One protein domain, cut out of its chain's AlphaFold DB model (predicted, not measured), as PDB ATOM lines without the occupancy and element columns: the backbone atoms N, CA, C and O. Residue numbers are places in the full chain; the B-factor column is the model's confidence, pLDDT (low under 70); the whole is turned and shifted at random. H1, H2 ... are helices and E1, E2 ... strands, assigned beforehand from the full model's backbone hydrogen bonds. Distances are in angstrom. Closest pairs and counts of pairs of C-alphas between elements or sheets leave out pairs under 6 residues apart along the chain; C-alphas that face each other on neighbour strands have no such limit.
ATOM      1  N   PHE A 161     108.215  67.785 123.672       93.50
ATOM      2  CA  PHE A 161     109.460  67.627 122.912       93.50
ATOM      3  C   PHE A 161     110.692  67.512 123.810       93.50
ATOM      4  O   PHE A 161     111.637  66.817 123.443       93.50
ATOM      5  N   GLY A 162     110.692  68.183 124.963       93.75
ATOM      6  CA  GLY A 162     111.731  68.042 125.977       93.75
ATOM      7  C   GLY A 162     111.827  66.608 126.487       93.75
ATOM      8  O   GLY A 162     112.918  66.040 126.484       93.75
ATOM      9  N   ASP A 163     110.691  66.007 126.836       93.12
ATOM     10  CA  ASP A 163     110.619  64.628 127.327       93.12
ATOM     11  C   ASP A 163     111.071  63.625 126.253       93.12
ATOM     12  O   ASP A 163     111.933  62.782 126.511       93.12
ATOM     13  N   ILE A 164     110.601  63.783 125.010       91.56
ATOM     14  CA  ILE A 164     111.034  62.948 123.876       91.56
ATOM     15  C   ILE A 164     112.539  63.114 123.606       91.56
ATOM     16  O   ILE A 164     113.253  62.147 123.342       91.56
ATOM     17  N   ALA A 165     113.066  64.340 123.660       93.06
ATOM     18  CA  ALA A 165     114.490  64.581 123.441       93.06
ATOM     19  C   ALA A 165     115.366  63.936 124.529       93.06
ATOM     20  O   ALA A 165     116.482  63.505 124.229       93.06
ATOM     21  N   LEU A 166     114.878  63.856 125.771       92.94
ATOM     22  CA  LEU A 166     115.558  63.142 126.854       92.94
ATOM     23  C   LEU A 166     115.602  61.632 126.591       92.94
ATOM     24  O   LEU A 166     116.658  61.025 126.788       92.94
ATOM     25  N   GLU A 167     114.517  61.047 126.078       90.94
ATOM     26  CA  GLU A 167     114.449  59.626 125.702       90.94
ATOM     27  C   GLU A 167     115.502  59.253 124.642       90.94
ATOM     28  O   GLU A 167     116.163  58.222 124.744       90.94
ATOM     29  N   PHE A 168     115.742  60.133 123.664       91.00
ATOM     30  CA  PHE A 168     116.733  59.918 122.600       91.00
ATOM     31  C   PHE A 168     118.126  60.497 122.894       91.00
ATOM     32  O   PHE A 168     118.951  60.593 121.981       91.00
ATOM     33  N   SER A 169     118.419  60.886 124.137       92.69
ATOM     34  CA  SER A 169     119.679  61.562 124.492       92.69
ATOM     35  C   SER A 169     120.941  60.758 124.133       92.69
ATOM     36  O   SER A 169     121.922  61.345 123.670       92.69
ATOM     37  N   ASP A 170     120.878  59.427 124.223       93.81
ATOM     38  CA  ASP A 170     121.970  58.507 123.869       93.81
ATOM     39  C   ASP A 170     122.005  58.115 122.376       93.81
ATOM     40  O   ASP A 170     122.879  57.366 121.931       93.81
ATOM     41  N   HIS A 171     121.087  58.647 121.563       93.62
ATOM     42  CA  HIS A 171     120.971  58.362 120.133       93.62
ATOM     43  C   HIS A 171     121.096  59.647 119.292       93.62
ATOM     44  O   HIS A 171     120.086  60.193 118.841       93.62
ATOM     45  N   PRO A 172     122.324  60.124 118.981       94.06
ATOM     46  CA  PRO A 172     122.545  61.433 118.353       94.06
ATOM     47  C   PRO A 172     121.781  61.663 117.042       94.06
ATOM     48  O   PRO A 172     121.304  62.771 116.798       94.06
ATOM     49  N   LYS A 173     121.631  60.618 116.213       93.12
ATOM     50  CA  LYS A 173     120.850  60.666 114.963       93.12
ATOM     51  C   LYS A 173     119.379  60.997 115.241       93.12
ATOM     52  O   LYS A 173     118.827  61.898 114.617       93.12
ATOM     53  N   PHE A 174     118.755  60.285 116.178       92.69
ATOM     54  CA  PHE A 174     117.340  60.463 116.504       92.69
ATOM     55  C   PHE A 174     117.096  61.734 117.313       92.69
ATOM     56  O   PHE A 174     116.121  62.431 117.057       92.69
ATOM     57  N   LEU A 175     118.030  62.119 118.185       94.81
ATOM     58  CA  LEU A 175     117.989  63.412 118.860       94.81
ATOM     59  C   LEU A 175     118.002  64.580 117.863       94.81
ATOM     60  O   LEU A 175     117.252  65.542 118.026       94.81
ATOM     61  N   ALA A 176     118.839  64.511 116.822       95.19
ATOM     62  CA  ALA A 176     118.851  65.516 115.760       95.19
ATOM     63  C   ALA A 176     117.519  65.544 114.991       95.19
ATOM     64  O   ALA A 176     116.976  66.622 114.760       95.19
ATOM     65  N   ALA A 177     116.954  64.377 114.669       95.06
ATOM     66  CA  ALA A 177     115.651  64.280 114.011       95.06
ATOM     67  C   ALA A 177     114.518  64.890 114.859       95.06
ATOM     68  O   ALA A 177     113.759  65.721 114.363       95.06
ATOM     69  N   VAL A 178     114.447  64.561 116.152       94.81
ATOM     70  CA  VAL A 178     113.462  65.143 117.082       94.81
ATOM     71  C   VAL A 178     113.598  66.664 117.136       94.81
ATOM     72  O   VAL A 178     112.594  67.366 117.048       94.81
ATOM     73  N   LYS A 179     114.825  67.195 117.196       95.44
ATOM     74  CA  LYS A 179     115.067  68.647 117.167       95.44
ATOM     75  C   LYS A 179     114.621  69.293 115.853       95.44
ATOM     76  O   LYS A 179     114.050  70.380 115.881       95.44
ATOM     77  N   ASN A 180     114.827  68.636 114.712       94.62
ATOM     78  CA  ASN A 180     114.353  69.133 113.415       94.62
ATOM     79  C   ASN A 180     112.817  69.207 113.367       94.62
ATOM     80  O   ASN A 180     112.251  70.223 112.948       94.62
ATOM     81  N   ALA A 181     112.141  68.160 113.851       95.31
ATOM     82  CA  ALA A 181     110.686  68.136 113.960       95.31
ATOM     83  C   ALA A 181     110.174  69.203 114.938       95.31
ATOM     84  O   ALA A 181     109.258  69.952 114.600       95.31
ATOM     85  N   GLN A 182     110.810  69.340 116.105       95.50
ATOM     86  CA  GLN A 182     110.497  70.372 117.092       95.50
ATOM     87  C   GLN A 182     110.595  71.773 116.480       95.50
ATOM     88  O   GLN A 182     109.660  72.561 116.618       95.50
ATOM     89  N   ASN A 183     111.688  72.092 115.781       94.94
ATOM     90  CA  ASN A 183     111.880  73.402 115.153       94.94
ATOM     91  C   ASN A 183     110.775  73.708 114.130       94.94
ATOM     92  O   ASN A 183     110.238  74.813 114.108       94.94
ATOM     93  N   SER A 184     110.396  72.713 113.327       95.06
ATOM     94  CA  SER A 184     109.333  72.832 112.321       95.06
ATOM     95  C   SER A 184     107.953  73.039 112.951       95.06
ATOM     96  O   SER A 184     107.184  73.911 112.549       95.06
ATOM     97  N   ILE A 185     107.644  72.260 113.986       93.44
ATOM     98  CA  ILE A 185     106.342  72.276 114.657       93.44
ATOM     99  C   ILE A 185     106.169  73.549 115.487       93.44
ATOM    100  O   ILE A 185     105.135  74.208 115.407       93.44
ATOM    101  N   THR A 186     107.197  73.947 116.233       90.75
ATOM    102  CA  THR A 186     107.146  75.127 117.111       90.75
ATOM    103  C   THR A 186     107.209  76.457 116.355       90.75
ATOM    104  O   THR A 186     106.915  77.500 116.945       90.75
ATOM    105  N   ALA A 187     107.510  76.435 115.051       92.69
ATOM    106  CA  ALA A 187     107.338  77.584 114.162       92.69
ATOM    107  C   ALA A 187     105.855  77.920 113.889       92.69
ATOM    108  O   ALA A 187     105.557  79.019 113.428       92.69
ATOM    109  N   SER A 188     104.928  76.997 114.172       93.38
ATOM    110  CA  SER A 188     103.481  77.241 114.109       93.38
ATOM    111  C   SER A 188     102.917  77.732 115.451       93.38
ATOM    112  O   SER A 188     103.579  77.669 116.493       93.38
ATOM    113  N   ASP A 189     101.683  78.238 115.428       93.06
ATOM    114  CA  ASP A 189     100.910  78.497 116.645       93.06
ATOM    115  C   ASP A 189     100.559  77.180 117.356       93.06
ATOM    116  O   ASP A 189     100.364  76.134 116.723       93.06
ATOM    117  N   ALA A 190     100.511  77.210 118.685       93.50
ATOM    118  CA  ALA A 190     100.341  76.012 119.494       93.50
ATOM    119  C   ALA A 190      98.973  75.357 119.283       93.50
ATOM    120  O   ALA A 190      98.872  74.128 119.276       93.50
ATOM    121  N   LEU A 191      97.928  76.160 119.059       91.38
ATOM    122  CA  LEU A 191      96.596  75.643 118.754       91.38
ATOM    123  C   LEU A 191      96.618  74.777 117.490       91.38
ATOM    124  O   LEU A 191      96.130  73.646 117.509       91.38
ATOM    125  N   LYS A 192      97.219  75.270 116.404       93.69
ATOM    126  CA  LYS A 192      97.354  74.529 115.149       93.69
ATOM    127  C   LYS A 192      98.134  73.235 115.328       93.69
ATOM    128  O   LYS A 192      97.737  72.224 114.752       93.69
ATOM    129  N   VAL A 193      99.194  73.240 116.135       95.25
ATOM    130  CA  VAL A 193      99.978  72.036 116.451       95.25
ATOM    131  C   VAL A 193      99.136  71.001 117.197       95.25
ATOM    132  O   VAL A 193      99.122  69.831 116.816       95.25
ATOM    133  N   VAL A 194      98.393  71.416 118.222       93.50
ATOM    134  CA  VAL A 194      97.525  70.510 118.986       93.50
ATOM    135  C   VAL A 194      96.397  69.960 118.106       93.50
ATOM    136  O   VAL A 194      96.140  68.759 118.113       93.50
ATOM    137  N   VAL A 195      95.758  70.802 117.287       93.25
ATOM    138  CA  VAL A 195      94.723  70.366 116.331       93.25
ATOM    139  C   VAL A 195      95.293  69.393 115.298       93.25
ATOM    140  O   VAL A 195      94.652  68.389 114.981       93.25
ATOM    141  N   TRP A 196      96.498  69.662 114.792       95.00
ATOM    142  CA  TRP A 196      97.209  68.766 113.883       95.00
ATOM    143  C   TRP A 196      97.438  67.393 114.523       95.00
ATOM    144  O   TRP A 196      97.067  66.386 113.921       95.00
ATOM    145  N   ALA A 197      97.959  67.348 115.753       94.75
ATOM    146  CA  ALA A 197      98.204  66.100 116.471       94.75
ATOM    147  C   ALA A 197      96.908  65.303 116.681       94.75
ATOM    148  O   ALA A 197      96.854  64.114 116.367       94.75
ATOM    149  N   ARG A 198      95.823  65.968 117.105       93.81
ATOM    150  CA  ARG A 198      94.511  65.318 117.261       93.81
ATOM    151  C   ARG A 198      93.965  64.742 115.969       93.81
ATOM    152  O   ARG A 198      93.435  63.637 115.971       93.81
ATOM    153  N   ARG A 199      94.120  65.454 114.853       93.69
ATOM    154  CA  ARG A 199      93.680  64.964 113.539       93.69
ATOM    155  C   ARG A 199      94.595  63.895 112.964       93.69
ATOM    156  O   ARG A 199      94.129  63.076 112.171       93.69
ATOM    157  N   ALA A 200      95.866  63.869 113.349       94.81
ATOM    158  CA  ALA A 200      96.769  62.778 113.011       94.81
ATOM    159  C   ALA A 200      96.369  61.475 113.719       94.81
ATOM    160  O   ALA A 200      96.526  60.397 113.151       94.81
ATOM    161  N   ALA A 201      95.810  61.540 114.928       94.31
ATOM    162  CA  ALA A 201      95.357  60.349 115.633       94.31
ATOM    163  C   ALA A 201      94.193  59.640 114.925       94.31
ATOM    164  O   ALA A 201      93.207  60.247 114.503       94.31
ATOM    165  N   VAL A 202      94.295  58.317 114.830       92.56
ATOM    166  CA  VAL A 202      93.208  57.452 114.379       92.56
ATOM    167  C   VAL A 202      92.360  57.088 115.586       92.56
ATOM    168  O   VAL A 202      92.731  56.236 116.388       92.56
ATOM    169  N   THR A 203      91.175  57.694 115.668       87.12
ATOM    170  CA  THR A 203      90.260  57.576 116.818       87.12
ATOM    171  C   THR A 203      90.855  58.217 118.084       87.12
ATOM    172  O   THR A 203      91.136  57.513 119.061       87.12
ATOM    173  N   PRO A 204      91.086  59.548 118.082       90.12
ATOM    174  CA  PRO A 204      91.492  60.250 119.292       90.12
ATOM    175  C   PRO A 204      90.423  60.078 120.376       90.12
ATOM    176  O   PRO A 204      89.226  60.046 120.089       90.12
ATOM    177  N   HIS A 205      90.863  59.973 121.627       89.44
ATOM    178  CA  HIS A 205      89.970  59.965 122.779       89.44
ATOM    179  C   HIS A 205      90.040  61.331 123.454       89.44
ATOM    180  O   HIS A 205      91.124  61.870 123.693       89.44
ATOM    181  N   ALA A 206      88.885  61.926 123.734       90.38
ATOM    182  CA  ALA A 206      88.831  63.169 124.484       90.38
ATOM    183  C   ALA A 206      89.388  62.942 125.900       90.38
ATOM    184  O   ALA A 206      89.085  61.940 126.540       90.38
ATOM    185  N   GLY A 207      90.203  63.878 126.381       91.06
ATOM    186  CA  GLY A 207      90.859  63.818 127.690       91.06
ATOM    187  C   GLY A 207      92.166  63.032 127.692       91.06
ATOM    188  O   GLY A 207      92.833  62.992 128.718       91.06
ATOM    189  N   VAL A 208      92.545  62.436 126.559       91.44
ATOM    190  CA  VAL A 208      93.803  61.709 126.396       91.44
ATOM    191  C   VAL A 208      94.693  62.493 125.440       91.44
ATOM    192  O   VAL A 208      94.269  62.855 124.336       91.44
ATOM    193  N   SER A 209      95.915  62.770 125.892       93.00
ATOM    194  CA  SER A 209      96.960  63.396 125.086       93.00
ATOM    195  C   SER A 209      97.356  62.467 123.940       93.00
ATOM    196  O   SER A 209      97.629  61.283 124.143       93.00
ATOM    197  N   VAL A 210      97.391  62.997 122.716       93.75
ATOM    198  CA  VAL A 210      97.929  62.243 121.570       93.75
ATOM    199  C   VAL A 210      99.455  62.198 121.629       93.75
ATOM    200  O   VAL A 210     100.072  61.223 121.191       93.75
ATOM    201  N   PHE A 211     100.055  63.244 122.190       92.81
ATOM    202  CA  PHE A 211     101.496  63.381 122.350       92.81
ATOM    203  C   PHE A 211     102.103  62.335 123.287       92.81
ATOM    204  O   PHE A 211     103.253  61.962 123.088       92.81
ATOM    205  N   ASP A 212     101.317  61.791 124.216       91.25
ATOM    206  CA  ASP A 212     101.769  60.759 125.160       91.25
ATOM    207  C   ASP A 212     101.835  59.359 124.517       91.25
ATOM    208  O   ASP A 212     102.243  58.389 125.154       91.25
ATOM    209  N   SER A 213     101.402  59.211 123.258       91.88
ATOM    210  CA  SER A 213     101.433  57.920 122.569       91.88
ATOM    211  C   SER A 213     102.810  57.620 121.972       91.88
ATOM    212  O   SER A 213     103.378  58.434 121.244       91.88
ATOM    213  N   GLU A 214     103.298  56.388 122.154       91.31
ATOM    214  CA  GLU A 214     104.543  55.905 121.525       91.31
ATOM    215  C   GLU A 214     104.526  56.072 119.994       91.31
ATOM    216  O   GLU A 214     105.544  56.365 119.361       91.31
ATOM    217  N   SER A 215     103.345  55.922 119.380       94.19
ATOM    218  CA  SER A 215     103.160  56.133 117.941       94.19
ATOM    219  C   SER A 215     103.404  57.588 117.537       94.19
ATOM    220  O   SER A 215     103.980  57.821 116.478       94.19
ATOM    221  N   MET A 216     103.017  58.567 118.362       94.69
ATOM    222  CA  MET A 216     103.328  59.971 118.092       94.69
ATOM    223  C   MET A 216     104.823  60.251 118.264       94.69
ATOM    224  O   MET A 216     105.411  60.891 117.397       94.69
ATOM    225  N   THR A 217     105.477  59.708 119.293       93.81
ATOM    226  CA  THR A 217     106.939  59.820 119.450       93.81
ATOM    227  C   THR A 217     107.688  59.272 118.230       93.81
ATOM    228  O   THR A 217     108.522  59.960 117.635       93.81
ATOM    229  N   THR A 218     107.322  58.064 117.792       94.56
ATOM    230  CA  THR A 218     107.868  57.417 116.586       94.56
ATOM    231  C   THR A 218     107.633  58.275 115.342       94.56
ATOM    232  O   THR A 218     108.544  58.491 114.542       94.56
ATOM    233  N   MET A 219     106.420  58.814 115.201       96.12
ATOM    234  CA  MET A 219     106.037  59.683 114.093       96.12
ATOM    235  C   MET A 219     106.876  60.962 114.036       96.12
ATOM    236  O   MET A 219     107.374  61.326 112.973       96.12
ATOM    237  N   LEU A 220     107.053  61.642 115.170       95.38
ATOM    238  CA  LEU A 220     107.826  62.881 115.253       95.38
ATOM    239  C   LEU A 220     109.294  62.650 114.885       95.38
ATOM    240  O   LEU A 220     109.875  63.446 114.146       95.38
ATOM    241  N   CYS A 221     109.876  61.535 115.334       94.81
ATOM    242  CA  CYS A 221     111.228  61.152 114.942       94.81
ATOM    243  C   CYS A 221     111.318  60.874 113.430       94.81
ATOM    244  O   CYS A 221     112.188  61.422 112.752       94.81
ATOM    245  N   ALA A 222     110.383  60.091 112.879       96.12
ATOM    246  CA  ALA A 222     110.352  59.761 111.454       96.12
ATOM    247  C   ALA A 222     110.178  61.005 110.572       96.12
ATOM    248  O   ALA A 222     110.880  61.143 109.573       96.12
ATOM    249  N   LEU A 223     109.313  61.949 110.959       96.25
ATOM    250  CA  LEU A 223     109.165  63.234 110.272       96.25
ATOM    251  C   LEU A 223     110.477  64.025 110.251       96.25
ATOM    252  O   LEU A 223     110.843  64.565 109.213       96.25
ATOM    253  N   GLY A 224     111.205  64.058 111.368       95.38
ATOM    254  CA  GLY A 224     112.498  64.735 111.455       95.38
ATOM    255  C   GLY A 224     113.608  64.102 110.611       95.38
ATOM    256  O   GLY A 224     114.506  64.812 110.157       95.38
ATOM    257  N   VAL A 225     113.551  62.781 110.392       95.12
ATOM    258  CA  VAL A 225     114.455  62.058 109.479       95.12
ATOM    259  C   VAL A 225     114.056  62.284 108.022       95.12
ATOM    260  O   VAL A 225     114.920  62.530 107.184       95.12
ATOM    261  N   LEU A 226     112.760  62.193 107.721       95.25
ATOM    262  CA  LEU A 226     112.225  62.280 106.364       95.25
ATOM    263  C   LEU A 226     112.313  63.701 105.799       95.25
ATOM    264  O   LEU A 226     112.555  63.869 104.607       95.25
ATOM    265  N   LEU A 227     112.107  64.713 106.645       94.69
ATOM    266  CA  LEU A 227     111.982  66.121 106.264       94.69
ATOM    267  C   LEU A 227     112.999  66.987 107.041       94.69
ATOM    268  O   LEU A 227     112.601  67.837 107.843       94.69
ATOM    269  N   PRO A 228     114.317  66.784 106.839       92.88
ATOM    270  CA  PRO A 228     115.359  67.443 107.632       92.88
ATOM    271  C   PRO A 228     115.434  68.959 107.403       92.88
ATOM    272  O   PRO A 228     115.822  69.688 108.313       92.88
ATOM    273  N   ASP A 229     115.021  69.431 106.223       93.31
ATOM    274  CA  ASP A 229     114.981  70.858 105.866       93.31
ATOM    275  C   ASP A 229     113.761  71.591 106.452       93.31
ATOM    276  O   ASP A 229     113.625  72.810 106.328       93.31
ATOM    277  N   GLY A 230     112.882  70.846 107.124       93.62
ATOM    278  CA  GLY A 230     111.715  71.346 107.828       93.62
ATOM    279  C   GLY A 230     110.400  71.196 107.068       93.62
ATOM    280  O   GLY A 230     110.341  70.837 105.891       93.62
ATOM    281  N   PHE A 231     109.309  71.446 107.785       95.75
ATOM    282  CA  PHE A 231     107.946  71.306 107.280       95.75
ATOM    283  C   PHE A 231     106.982  72.247 108.004       95.75
ATOM    284  O   PHE A 231     107.250  72.720 109.106       95.75
ATOM    285  N   ALA A 232     105.824  72.498 107.398       95.69
ATOM    286  CA  ALA A 232     104.728  73.213 108.037       95.69
ATOM    287  C   ALA A 232     103.611  72.234 108.401       95.69
ATOM    288  O   ALA A 232     103.158  71.468 107.551       95.69
ATOM    289  N   VAL A 233     103.131  72.280 109.645       95.19
ATOM    290  CA  VAL A 233     101.910  71.560 110.027       95.19
ATOM    291  C   VAL A 233     100.680  72.299 109.514       95.19
ATOM    292  O   VAL A 233     100.638  73.532 109.476       95.19
ATOM    293  N   GLU A 234      99.649  71.550 109.148       92.38
ATOM    294  CA  GLU A 234      98.338  72.067 108.781       92.38
ATOM    295  C   GLU A 234      97.272  71.571 109.755       92.38
ATOM    296  O   GLU A 234      97.287  70.422 110.196       92.38
ATOM    297  N   ALA A 235      96.263  72.408 110.012       85.50
ATOM    298  CA  ALA A 235      95.119  72.015 110.830       85.50
ATOM    299  C   ALA A 235      94.345  70.826 110.230       85.50
ATOM    300  O   ALA A 235      93.514  70.253 110.910       85.50
ATOM    301  N   SER A 236      94.587  70.428 108.978       84.25
ATOM    302  CA  SER A 236      94.052  69.209 108.348       84.25
ATOM    303  C   SER A 236      94.650  67.903 108.908       84.25
ATOM    304  O   SER A 236      94.200  66.817 108.544       84.25
ATOM    305  N   GLY A 237      95.666  67.979 109.777       87.44
ATOM    306  CA  GLY A 237      96.456  66.818 110.206       87.44
ATOM    307  C   GLY A 237      97.537  66.420 109.192       87.44
ATOM    308  O   GLY A 237      98.118  65.340 109.296       87.44
ATOM    309  N   ALA A 238      97.782  67.262 108.186       93.19
ATOM    310  CA  ALA A 238      98.841  67.078 107.206       93.19
ATOM    311  C   ALA A 238     100.098  67.874 107.577       93.19
ATOM    312  O   ALA A 238     100.048  68.827 108.360       93.19
ATOM    313  N   VAL A 239     101.220  67.490 106.982       94.94
ATOM    314  CA  VAL A 239     102.447  68.280 106.929       94.94
ATOM    315  C   VAL A 239     102.783  68.594 105.475       94.94
ATOM    316  O   VAL A 239     102.559  67.780 104.575       94.94
ATOM    317  N   ARG A 240     103.306  69.794 105.243       94.81
ATOM    318  CA  ARG A 240     103.623  70.303 103.910       94.81
ATOM    319  C   ARG A 240     105.082  70.719 103.820       94.81
ATOM    320  O   ARG A 240     105.597  71.406 104.703       94.81
ATOM    321  N   THR A 241     105.701  70.356 102.707       93.00
ATOM    322  CA  THR A 241     106.970  70.910 102.228       93.00
ATOM    323  C   THR A 241     106.762  71.517 100.834       93.00
ATOM    324  O   THR A 241     105.677  71.368 100.264       93.00
ATOM    325  N   PRO A 242     107.758  72.209 100.254       89.56
ATOM    326  CA  PRO A 242     107.665  72.682  98.870       89.56
ATOM    327  C   PRO A 242     107.456  71.560  97.841       89.56
ATOM    328  O   PRO A 242     106.934  71.816  96.761       89.56
ATOM    329  N   GLU A 243     107.861  70.332  98.173       87.69
ATOM    330  CA  GLU A 243     107.906  69.200  97.242       87.69
ATOM    331  C   GLU A 243     106.849  68.129  97.530       87.69
ATOM    332  O   GLU A 243     106.583  67.287  96.673       87.69
ATOM    333  N   ALA A 244     106.259  68.121  98.730       87.94
ATOM    334  CA  ALA A 244     105.373  67.044  99.141       87.94
ATOM    335  C   ALA A 244     104.273  67.478 100.116       87.94
ATOM    336  O   ALA A 244     104.442  68.355 100.968       87.94
ATOM    337  N   TYR A 245     103.151  66.765 100.017       92.81
ATOM    338  CA  TYR A 245     102.009  66.859 100.911       92.81
ATOM    339  C   TYR A 245     101.778  65.502 101.581       92.81
ATOM    340  O   TYR A 245     101.446  64.515 100.917       92.81
ATOM    341  N   TRP A 246     101.988  65.447 102.895       94.50
ATOM    342  CA  TRP A 246     101.907  64.215 103.675       94.50
ATOM    343  C   TRP A 246     100.765  64.291 104.678       94.50
ATOM    344  O   TRP A 246     100.735  65.169 105.535       94.50
ATOM    345  N   GLN A 247      99.846  63.336 104.631       95.75
ATOM    346  CA  GLN A 247      98.883  63.118 105.697       95.75
ATOM    347  C   GLN A 247      99.506  62.206 106.755       95.75
ATOM    348  O   GLN A 247     100.001  61.120 106.451       95.75
ATOM    349  N   VAL A 248      99.454  62.641 108.009       96.38
ATOM    350  CA  VAL A 248      99.997  61.893 109.144       96.38
ATOM    351  C   VAL A 248      98.885  61.071 109.786       96.38
ATOM    352  O   VAL A 248      97.788  61.592 109.997       96.38
ATOM    353  N   LEU A 249      99.161  59.799 110.089       96.38
ATOM    354  CA  LEU A 249      98.268  58.917 110.843       96.38
ATOM    355  C   LEU A 249      99.020  58.237 111.991       96.38
ATOM    356  O   LEU A 249      99.989  57.516 111.760       96.38
ATOM    357  N   VAL A 250      98.545  58.407 113.223       95.19
ATOM    358  CA  VAL A 250      99.112  57.749 114.410       95.19
ATOM    359  C   VAL A 250      98.065  56.902 115.117       95.19
ATOM    360  O   VAL A 250      96.896  57.279 115.215       95.19
ATOM    361  N   SER A 251      98.474  55.751 115.638       92.69
ATOM    362  CA  SER A 251      97.609  54.942 116.492       92.69
ATOM    363  C   SER A 251      97.605  55.484 117.926       92.69
ATOM    364  O   SER A 251      98.551  55.262 118.673       92.69
ATOM    365  N   SER A 252      96.520  56.126 118.363       82.56
ATOM    366  CA  SER A 252      96.350  56.610 119.748       82.56
ATOM    367  C   SER A 252      95.860  55.524 120.727       82.56
ATOM    368  O   SER A 252      95.182  55.817 121.708       82.56
ATOM    369  N   GLY A 253      96.140  54.246 120.439       81.00
ATOM    370  CA  GLY A 253      95.658  53.089 121.200       81.00
ATOM    371  C   GLY A 253      95.864  51.761 120.464       81.00
ATOM    372  O   GLY A 253      96.762  51.626 119.630       81.00
ATOM    373  N   ARG A 254      95.016  50.759 120.741       81.69
ATOM    374  CA  ARG A 254      95.039  49.457 120.045       81.69
ATOM    375  C   ARG A 254      94.288  49.537 118.713       81.69
ATOM    376  O   ARG A 254      93.148  49.093 118.613       81.69
ATOM    377  N   THR A 255      94.936  50.082 117.690       85.56
ATOM    378  CA  THR A 255      94.399  50.128 116.319       85.56
ATOM    379  C   THR A 255      95.014  49.013 115.476       85.56
ATOM    380  O   THR A 255      96.200  48.724 115.610       85.56
ATOM    381  N   SER A 256      94.242  48.352 114.610       87.94
ATOM    382  CA  SER A 256      94.788  47.374 113.655       87.94
ATOM    383  C   SER A 256      95.371  48.062 112.417       87.94
ATOM    384  O   SER A 256      94.910  49.133 112.019       87.94
ATOM    385  N   ALA A 257      96.319  47.411 111.741       87.44
ATOM    386  CA  ALA A 257      96.836  47.864 110.448       87.44
ATOM    387  C   ALA A 257      95.712  48.073 109.412       87.44
ATOM    388  O   ALA A 257      95.649  49.105 108.748       87.44
ATOM    389  N   SER A 258      94.747  47.148 109.355       87.19
ATOM    390  CA  SER A 258      93.580  47.251 108.467       87.19
ATOM    391  C   SER A 258      92.720  48.488 108.742       87.19
ATOM    392  O   SER A 258      92.179  49.093 107.813       87.19
ATOM    393  N   ARG A 259      92.602  48.907 110.008       89.56
ATOM    394  CA  ARG A 259      91.884  50.128 110.386       89.56
ATOM    395  C   ARG A 259      92.654  51.379 109.970       89.56
ATOM    396  O   ARG A 259      92.027  52.293 109.443       89.56
ATOM    397  N   MET A 260      93.975  51.400 110.150       91.06
ATOM    398  CA  MET A 260      94.832  52.498 109.682       91.06
ATOM    399  C   MET A 260      94.756  52.656 108.154       91.06
ATOM    400  O   MET A 260      94.577  53.763 107.656       91.06
ATOM    401  N   GLN A 261      94.813  51.549 107.405       91.00
ATOM    402  CA  GLN A 261      94.703  51.562 105.942       91.00
ATOM    403  C   GLN A 261      93.332  52.057 105.470       91.00
ATOM    404  O   GLN A 261      93.249  52.868 104.548       91.00
ATOM    405  N   ARG A 262      92.252  51.613 106.123       91.19
ATOM    406  CA  ARG A 262      90.896  52.093 105.827       91.19
ATOM    407  C   ARG A 262      90.753  53.587 106.106       91.19
ATOM    408  O   ARG A 262      90.123  54.292 105.330       91.19
ATOM    409  N   GLU A 263      91.345  54.076 107.191       93.19
ATOM    410  CA  GLU A 263      91.353  55.507 107.504       93.19
ATOM    411  C   GLU A 263      92.111  56.314 106.437       93.19
ATOM    412  O   GLU A 263      91.613  57.340 105.975       93.19
ATOM    413  N   ALA A 264      93.262  55.819 105.971       93.38
ATOM    414  CA  ALA A 264      93.992  56.429 104.861       93.38
ATOM    415  C   ALA A 264      93.146  56.478 103.575       93.38
ATOM    416  O   ALA A 264      93.023  57.537 102.962       93.38
ATOM    417  N   GLN A 265      92.492  55.370 103.210       93.19
ATOM    418  CA  GLN A 265      91.575  55.305 102.065       93.19
ATOM    419  C   GLN A 265      90.423  56.309 102.199       93.19
ATOM    420  O   GLN A 265      90.164  57.070 101.270       93.19
ATOM    421  N   ASN A 266      89.775  56.374 103.366       91.56
ATOM    422  CA  ASN A 266      88.672  57.303 103.617       91.56
ATOM    423  C   ASN A 266      89.106  58.763 103.433       91.56
ATOM    424  O   ASN A 266      88.419  59.536 102.762       91.56
ATOM    425  N   ARG A 267      90.261  59.146 103.995       91.81
ATOM    426  CA  ARG A 267      90.798  60.508 103.856       91.81
ATOM    427  C   ARG A 267      91.192  60.827 102.417       91.81
ATOM    428  O   ARG A 267      90.983  61.956 101.981       91.81
ATOM    429  N   LEU A 268      91.712  59.846 101.680       92.31
ATOM    430  CA  LEU A 268      92.076  59.995 100.273       92.31
ATOM    431  C   LEU A 268      90.831  60.228  99.410       92.31
ATOM    432  O   LEU A 268      90.797  61.149  98.592       92.31
ATOM    433  N   SER A 269      89.786  59.428  99.628       90.62
ATOM    434  CA  SER A 269      88.492  59.601  98.970       90.62
ATOM    435  C   SER A 269      87.882  60.968  99.282       90.62
ATOM    436  O   SER A 269      87.436  61.649  98.359       90.62
ATOM    437  N   ALA A 270      87.912  61.406 100.545       89.12
ATOM    438  CA  ALA A 270      87.414  62.721 100.946       89.12
ATOM    439  C   ALA A 270      88.197  63.865 100.282       89.12
ATOM    440  O   ALA A 270      87.590  64.754  99.688       89.12
ATOM    441  N   ALA A 271      89.535  63.806 100.298       89.06
ATOM    442  CA  ALA A 271      90.383  64.802  99.645       89.06
ATOM    443  C   ALA A 271      90.052  64.929  98.152       89.06
ATOM    444  O   ALA A 271      89.885  66.038  97.649       89.06
ATOM    445  N   ARG A 272      89.858  63.803  97.455       87.25
ATOM    446  CA  ARG A 272      89.493  63.806  96.035       87.25
ATOM    447  C   ARG A 272      88.099  64.379  95.780       87.25
ATOM    448  O   ARG A 272      87.945  65.169  94.851       87.25
ATOM    449  N   THR A 273      87.100  64.000  96.577       88.50
ATOM    450  CA  THR A 273      85.729  64.531  96.450       88.50
ATOM    451  C   THR A 273      85.693  66.043  96.680       88.50
ATOM    452  O   THR A 273      84.948  66.750  96.010       88.50
ATOM    453  N   GLU A 274      86.534  66.549  97.579       87.44
ATOM    454  CA  GLU A 274      86.666  67.978  97.878       87.44
ATOM    455  C   GLU A 274      87.595  68.725  96.903       87.44
ATOM    456  O   GLU A 274      87.770  69.935  97.030       87.44
ATOM    457  N   GLY A 275      88.202  68.031  95.931       86.00
ATOM    458  CA  GLY A 275      89.141  68.620  94.972       86.00
ATOM    459  C   GLY A 275      90.468  69.076  95.594       86.00
ATOM    460  O   GLY A 275      91.146  69.933  95.030       86.00
ATOM    461  N   ARG A 276      90.831  68.529  96.758       86.25
ATOM    462  CA  ARG A 276      92.104  68.790  97.439       86.25
ATOM    463  C   ARG A 276      93.245  67.984  96.820       86.25
ATOM    464  O   ARG A 276      93.041  66.976  96.143       86.25
ATOM    465  N   GLU A 277      94.462  68.444  97.087       86.62
ATOM    466  CA  GLU A 277      95.697  67.743  96.744       86.62
ATOM    467  C   GLU A 277      95.719  66.332  97.355       86.62
ATOM    468  O   GLU A 277      95.301  66.135  98.498       86.62
ATOM    469  N   VAL A 278      96.188  65.351  96.583       88.69
ATOM    470  CA  VAL A 278      96.255  63.945  96.995       88.69
ATOM    471  C   VAL A 278      97.495  63.733  97.871       88.69
ATOM    472  O   VAL A 278      98.606  63.885  97.362       88.69
ATOM    473  N   PRO A 279      97.342  63.389  99.164       91.38
ATOM    474  CA  PRO A 279      98.482  63.219 100.052       91.38
ATOM    475  C   PRO A 279      99.143  61.848  99.897       91.38
ATOM    476  O   PRO A 279      98.486  60.846  99.601       91.38
ATOM    477  N   LYS A 280     100.436  61.798 100.224       93.81
ATOM    478  CA  LYS A 280     101.095  60.568 100.685       93.81
ATOM    479  C   LYS A 280     100.801  60.360 102.166       93.81
ATOM    480  O   LYS A 280     100.565  61.329 102.881       93.81
ATOM    481  N   TYR A 281     100.830  59.128 102.651       95.31
ATOM    482  CA  TYR A 281     100.521  58.822 104.045       95.31
ATOM    483  C   TYR A 281     101.773  58.381 104.787       95.31
ATOM    484  O   TYR A 281     102.421  57.420 104.383       95.31
ATOM    485  N   LEU A 282     102.080  59.058 105.891       96.12
ATOM    486  CA  LEU A 282     103.056  58.590 106.869       96.12
ATOM    487  C   LEU A 282     102.294  58.028 108.070       96.12
ATOM    488  O   LEU A 282     101.472  58.727 108.670       96.12
ATOM    489  N   VAL A 283     102.543  56.762 108.398       96.12
ATOM    490  CA  VAL A 283     101.782  56.018 109.410       96.12
ATOM    491  C   VAL A 283     102.701  55.521 110.520       96.12
ATOM    492  O   VAL A 283     103.741  54.950 110.217       96.12
ATOM    493  N   ALA A 284     102.316  55.694 111.785       94.06
ATOM    494  CA  ALA A 284     103.027  55.122 112.933       94.06
ATOM    495  C   ALA A 284     102.096  54.280 113.813       94.06
ATOM    496  O   ALA A 284     100.960  54.680 114.111       94.06
ATOM    497  N   GLY A 285     102.603  53.126 114.251       89.00
ATOM    498  CA  GLY A 285     101.859  52.151 115.036       89.00
ATOM    499  C   GLY A 285     100.843  51.348 114.222       89.00
ATOM    500  O   GLY A 285     100.790  51.397 112.995       89.00
ATOM    501  N   GLY A 286     100.004  50.590 114.925       78.50
ATOM    502  CA  GLY A 286      99.035  49.668 114.335       78.50
ATOM    503  C   GLY A 286      99.471  48.206 114.456       78.50
ATOM    504  O   GLY A 286     100.596  47.829 114.141       78.50
ATOM    505  N   ILE A 287      98.573  47.351 114.937       73.75
ATOM    506  CA  ILE A 287      98.862  45.930 115.148       73.75
ATOM    507  C   ILE A 287      98.681  45.182 113.826       73.75
ATOM    508  O   ILE A 287      97.635  45.299 113.183       73.75
ATOM    509  N   GLY A 288      99.670  44.368 113.453       60.16
ATOM    510  CA  GLY A 288      99.555  43.439 112.327       60.16
ATOM    511  C   GLY A 288     100.140  43.922 111.000       60.16
ATOM    512  O   GLY A 288      99.882  43.285 109.988       60.16
ATOM    513  N   TRP A 289     100.976  44.969 110.976       64.00
ATOM    514  CA  TRP A 289     101.755  45.361 109.782       64.00
ATOM    515  C   TRP A 289     102.868  44.364 109.398       64.00
ATOM    516  O   TRP A 289     103.865  44.749 108.788       64.00
ATOM    517  N   GLY A 290     102.765  43.101 109.821       47.53
ATOM    518  CA  GLY A 290     103.809  42.099 109.647       47.53
ATOM    519  C   GLY A 290     104.235  41.970 108.186       47.53
ATOM    520  O   GLY A 290     103.395  41.862 107.294       47.53
ATOM    521  N   LEU A 291     105.552  41.967 107.962       40.47
ATOM    522  CA  LEU A 291     106.168  41.549 106.706       40.47
ATOM    523  C   LEU A 291     105.619  40.166 106.357       40.47
ATOM    524  O   LEU A 291     105.695  39.254 107.180       40.47
ATOM    525  N   ASP A 310      83.957  45.986  93.301       45.25
ATOM    526  CA  ASP A 310      85.104  46.734  92.788       45.25
ATOM    527  C   ASP A 310      84.612  47.753  91.748       45.25
ATOM    528  O   ASP A 310      84.478  47.484  90.553       45.25
ATOM    529  N   GLY A 311      84.287  48.953  92.227       41.19
ATOM    530  CA  GLY A 311      84.055  50.108  91.375       41.19
ATOM    531  C   GLY A 311      85.347  50.509  90.641       41.19
ATOM    532  O   GLY A 311      86.443  50.316  91.167       41.19
ATOM    533  N   PRO A 312      85.262  51.130  89.452       42.59
ATOM    534  CA  PRO A 312      86.397  51.378  88.547       42.59
ATOM    535  C   PRO A 312      87.449  52.407  89.031       42.59
ATOM    536  O   PRO A 312      88.214  52.933  88.225       42.59
ATOM    537  N   LEU A 313      87.509  52.727  90.327       51.34
ATOM    538  CA  LEU A 313      88.414  53.719  90.922       51.34
ATOM    539  C   LEU A 313      88.905  53.277  92.311       51.34
ATOM    540  O   LEU A 313      88.830  54.052  93.266       51.34
ATOM    541  N   ASN A 314      89.387  52.038  92.449       57.22
ATOM    542  CA  ASN A 314      89.951  51.549  93.707       57.22
ATOM    543  C   ASN A 314      91.290  52.273  93.992       57.22
ATOM    544  O   ASN A 314      92.363  51.863  93.556       57.22
ATOM    545  N   LEU A 315      91.205  53.447  94.622       66.56
ATOM    546  CA  LEU A 315      92.341  54.299  94.960       66.56
ATOM    547  C   LEU A 315      93.055  53.726  96.175       66.56
ATOM    548  O   LEU A 315      92.525  53.753  97.287       66.56
ATOM    549  N   MET A 316      94.276  53.249  95.968       84.25
ATOM    550  CA  MET A 316      95.132  52.813  97.061       84.25
ATOM    551  C   MET A 316      95.987  53.984  97.559       84.25
ATOM    552  O   MET A 316      96.667  54.613  96.745       84.25
ATOM    553  N   PRO A 317      95.962  54.302  98.866       88.31
ATOM    554  CA  PRO A 317      96.852  55.305  99.436       88.31
ATOM    555  C   PRO A 317      98.307  54.828  99.362       88.31
ATOM    556  O   PRO A 317      98.606  53.677  99.676       88.31
ATOM    557  N   GLU A 318      99.217  55.726  98.979       92.62
ATOM    558  CA  GLU A 318     100.659  55.507  99.123       92.62
ATOM    559  C   GLU A 318     101.012  55.645 100.609       92.62
ATOM    560  O   GLU A 318     100.955  56.748 101.153       92.62
ATOM    561  N   ILE A 319     101.310  54.524 101.271       93.31
ATOM    562  CA  ILE A 319     101.616  54.465 102.705       93.31
ATOM    563  C   ILE A 319     103.106  54.183 102.898       93.31
ATOM    564  O   ILE A 319     103.619  53.186 102.398       93.31
ATOM    565  N   LEU A 320     103.761  55.034 103.682       94.88
ATOM    566  CA  LEU A 320     105.093  54.838 104.240       94.88
ATOM    567  C   LEU A 320     104.962  54.662 105.755       94.88
ATOM    568  O   LEU A 320     104.252  55.432 106.410       94.88
ATOM    569  N   ARG A 321     105.627  53.657 106.331       95.00
ATOM    570  CA  ARG A 321     105.604  53.446 107.785       95.00
ATOM    571  C   ARG A 321     106.737  54.209 108.460       95.00
ATOM    572  O   ARG A 321     107.869  54.193 107.987       95.00
ATOM    573  N   ALA A 322     106.451  54.845 109.589       94.25
ATOM    574  CA  ALA A 322     107.438  55.575 110.376       94.25
ATOM    575  C   ALA A 322     108.582  54.651 110.823       94.25
ATOM    576  O   ALA A 322     109.745  55.034 110.772       94.25
ATOM    577  N   GLU A 323     108.270  53.403 111.161       92.38
ATOM    578  CA  GLU A 323     109.249  52.388 111.543       92.38
ATOM    579  C   GLU A 323     110.199  52.026 110.384       92.38
ATOM    580  O   GLU A 323     111.361  51.721 110.625       92.38
ATOM    581  N   GLU A 324     109.744  52.109 109.126       92.69
ATOM    582  CA  GLU A 324     110.593  51.893 107.939       92.69
ATOM    583  C   GLU A 324     111.523  53.071 107.666       92.69
ATOM    584  O   GLU A 324     112.628  52.875 107.170       92.69
ATOM    585  N   VAL A 325     111.096  54.291 108.000       92.44
ATOM    586  CA  VAL A 325     111.937  55.495 107.902       92.44
ATOM    587  C   VAL A 325     113.064  55.469 108.942       92.44
ATOM    588  O   VAL A 325     114.134  56.035 108.715       92.44
ATOM    589  N   LEU A 326     112.818  54.840 110.093       90.31
ATOM    590  CA  LEU A 326     113.756  54.801 111.218       90.31
ATOM    591  C   LEU A 326     114.730  53.610 111.187       90.31
ATOM    592  O   LEU A 326     115.762  53.694 111.861       90.31
ATOM    593  N   ALA A 327     114.413  52.548 110.435       87.31
ATOM    594  CA  ALA A 327     115.256  51.362 110.237       87.31
ATOM    595  C   ALA A 327     116.577  51.679 109.508       87.31
ATOM    596  O   ALA A 327     117.598  51.047 109.867       87.31
TER     597      ALA A 327
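What this domain is: This is residues 161 to 291 and 310 to 327 of the 327 residues of the protein "SIR2_2 domain-containing protein" of Agromyces badenianii (UniProt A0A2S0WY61). A small four-stranded sheet stands between two helices, H4 over one face and H5 over the other, and the hairpin of H1 and H2 packs through H2 on the side of H4 away from the sheet. H3 and H6 lie on H4's face of the sheet, beside the strands. The printed part has 149 residues, with the order H1 H2 H3 H4 E1 E2 H5 E3 E4 H6; the mixed sheet runs E1 E2 E3 E4, and the class is mixed, helices and strands. It is compact, with a radius of gyration of the C-alphas of 14.9 A, yet elongated in outline, spanning 50 by 32 by 32 A.

Where its parts are: Find C-alpha 161 at (109.460, 67.627, 122.912), where H1, residues 161 to 167, begins. H2 follows at residues 172 to 186, 20.6 A long, then H3 at 190 to 200, 15.2 A, and H4 at 214 to 226, 18.2 A. Next come E1, residues 238 to 240, and E2, residues 245 to 251, which runs 20.1 A from (102.009, 66.859, 100.911). H5, the longest helix, takes residues 257 to 273 and 24.4 A; E3 is residues 280 to 284, 13.5 A. After the cut, find E4 at residues 319 to 321 and H6 at 322 to 326, ending at C-alpha 326 (113.756, 54.801, 111.218).

How they stand to each other: Look first at the hairpin E1 and E2, antiparallel, with N 239 and O 246 2.8 A apart. E2 and E3 are parallel, with N 247 and O 280 at 2.8 A; E3 and E4 are parallel, with N 320 and O 281 at 2.8 A. E2, H5 and E3 form a strand-helix-strand unit, two parallel neighbour strands with a helix between, and its crossover is right-handed. H4, at a height of 8.5 A over the sheet, is over E2 and E3; its closest C-alpha pair with E3 is Ser 215 and Ala 284, 5.1 A. H5 is on the opposite face at a height of 9.8 A. These are three layers, helices on both faces of the sheet. H2 touches residues 220 to 225 of H4 alone, closest at the C-alphas of Ala 177 and Gly 224, 4.1 A, about perpendicular at 87 degrees. In the six helices every O i to N i+4 pair is within hydrogen-bond range.

The domain as a whole: The C-alphas farthest apart are those of Asp 170 and Gly 311, 50.6 A. Residues 292 to 309 are not printed, and C-alphas 291 and 310 are 25.8 A apart across this cut. The links H3 to H4 and H4 to E1 are long. pLDDT is under 70 at residues 288 to 291 and 310 to 315.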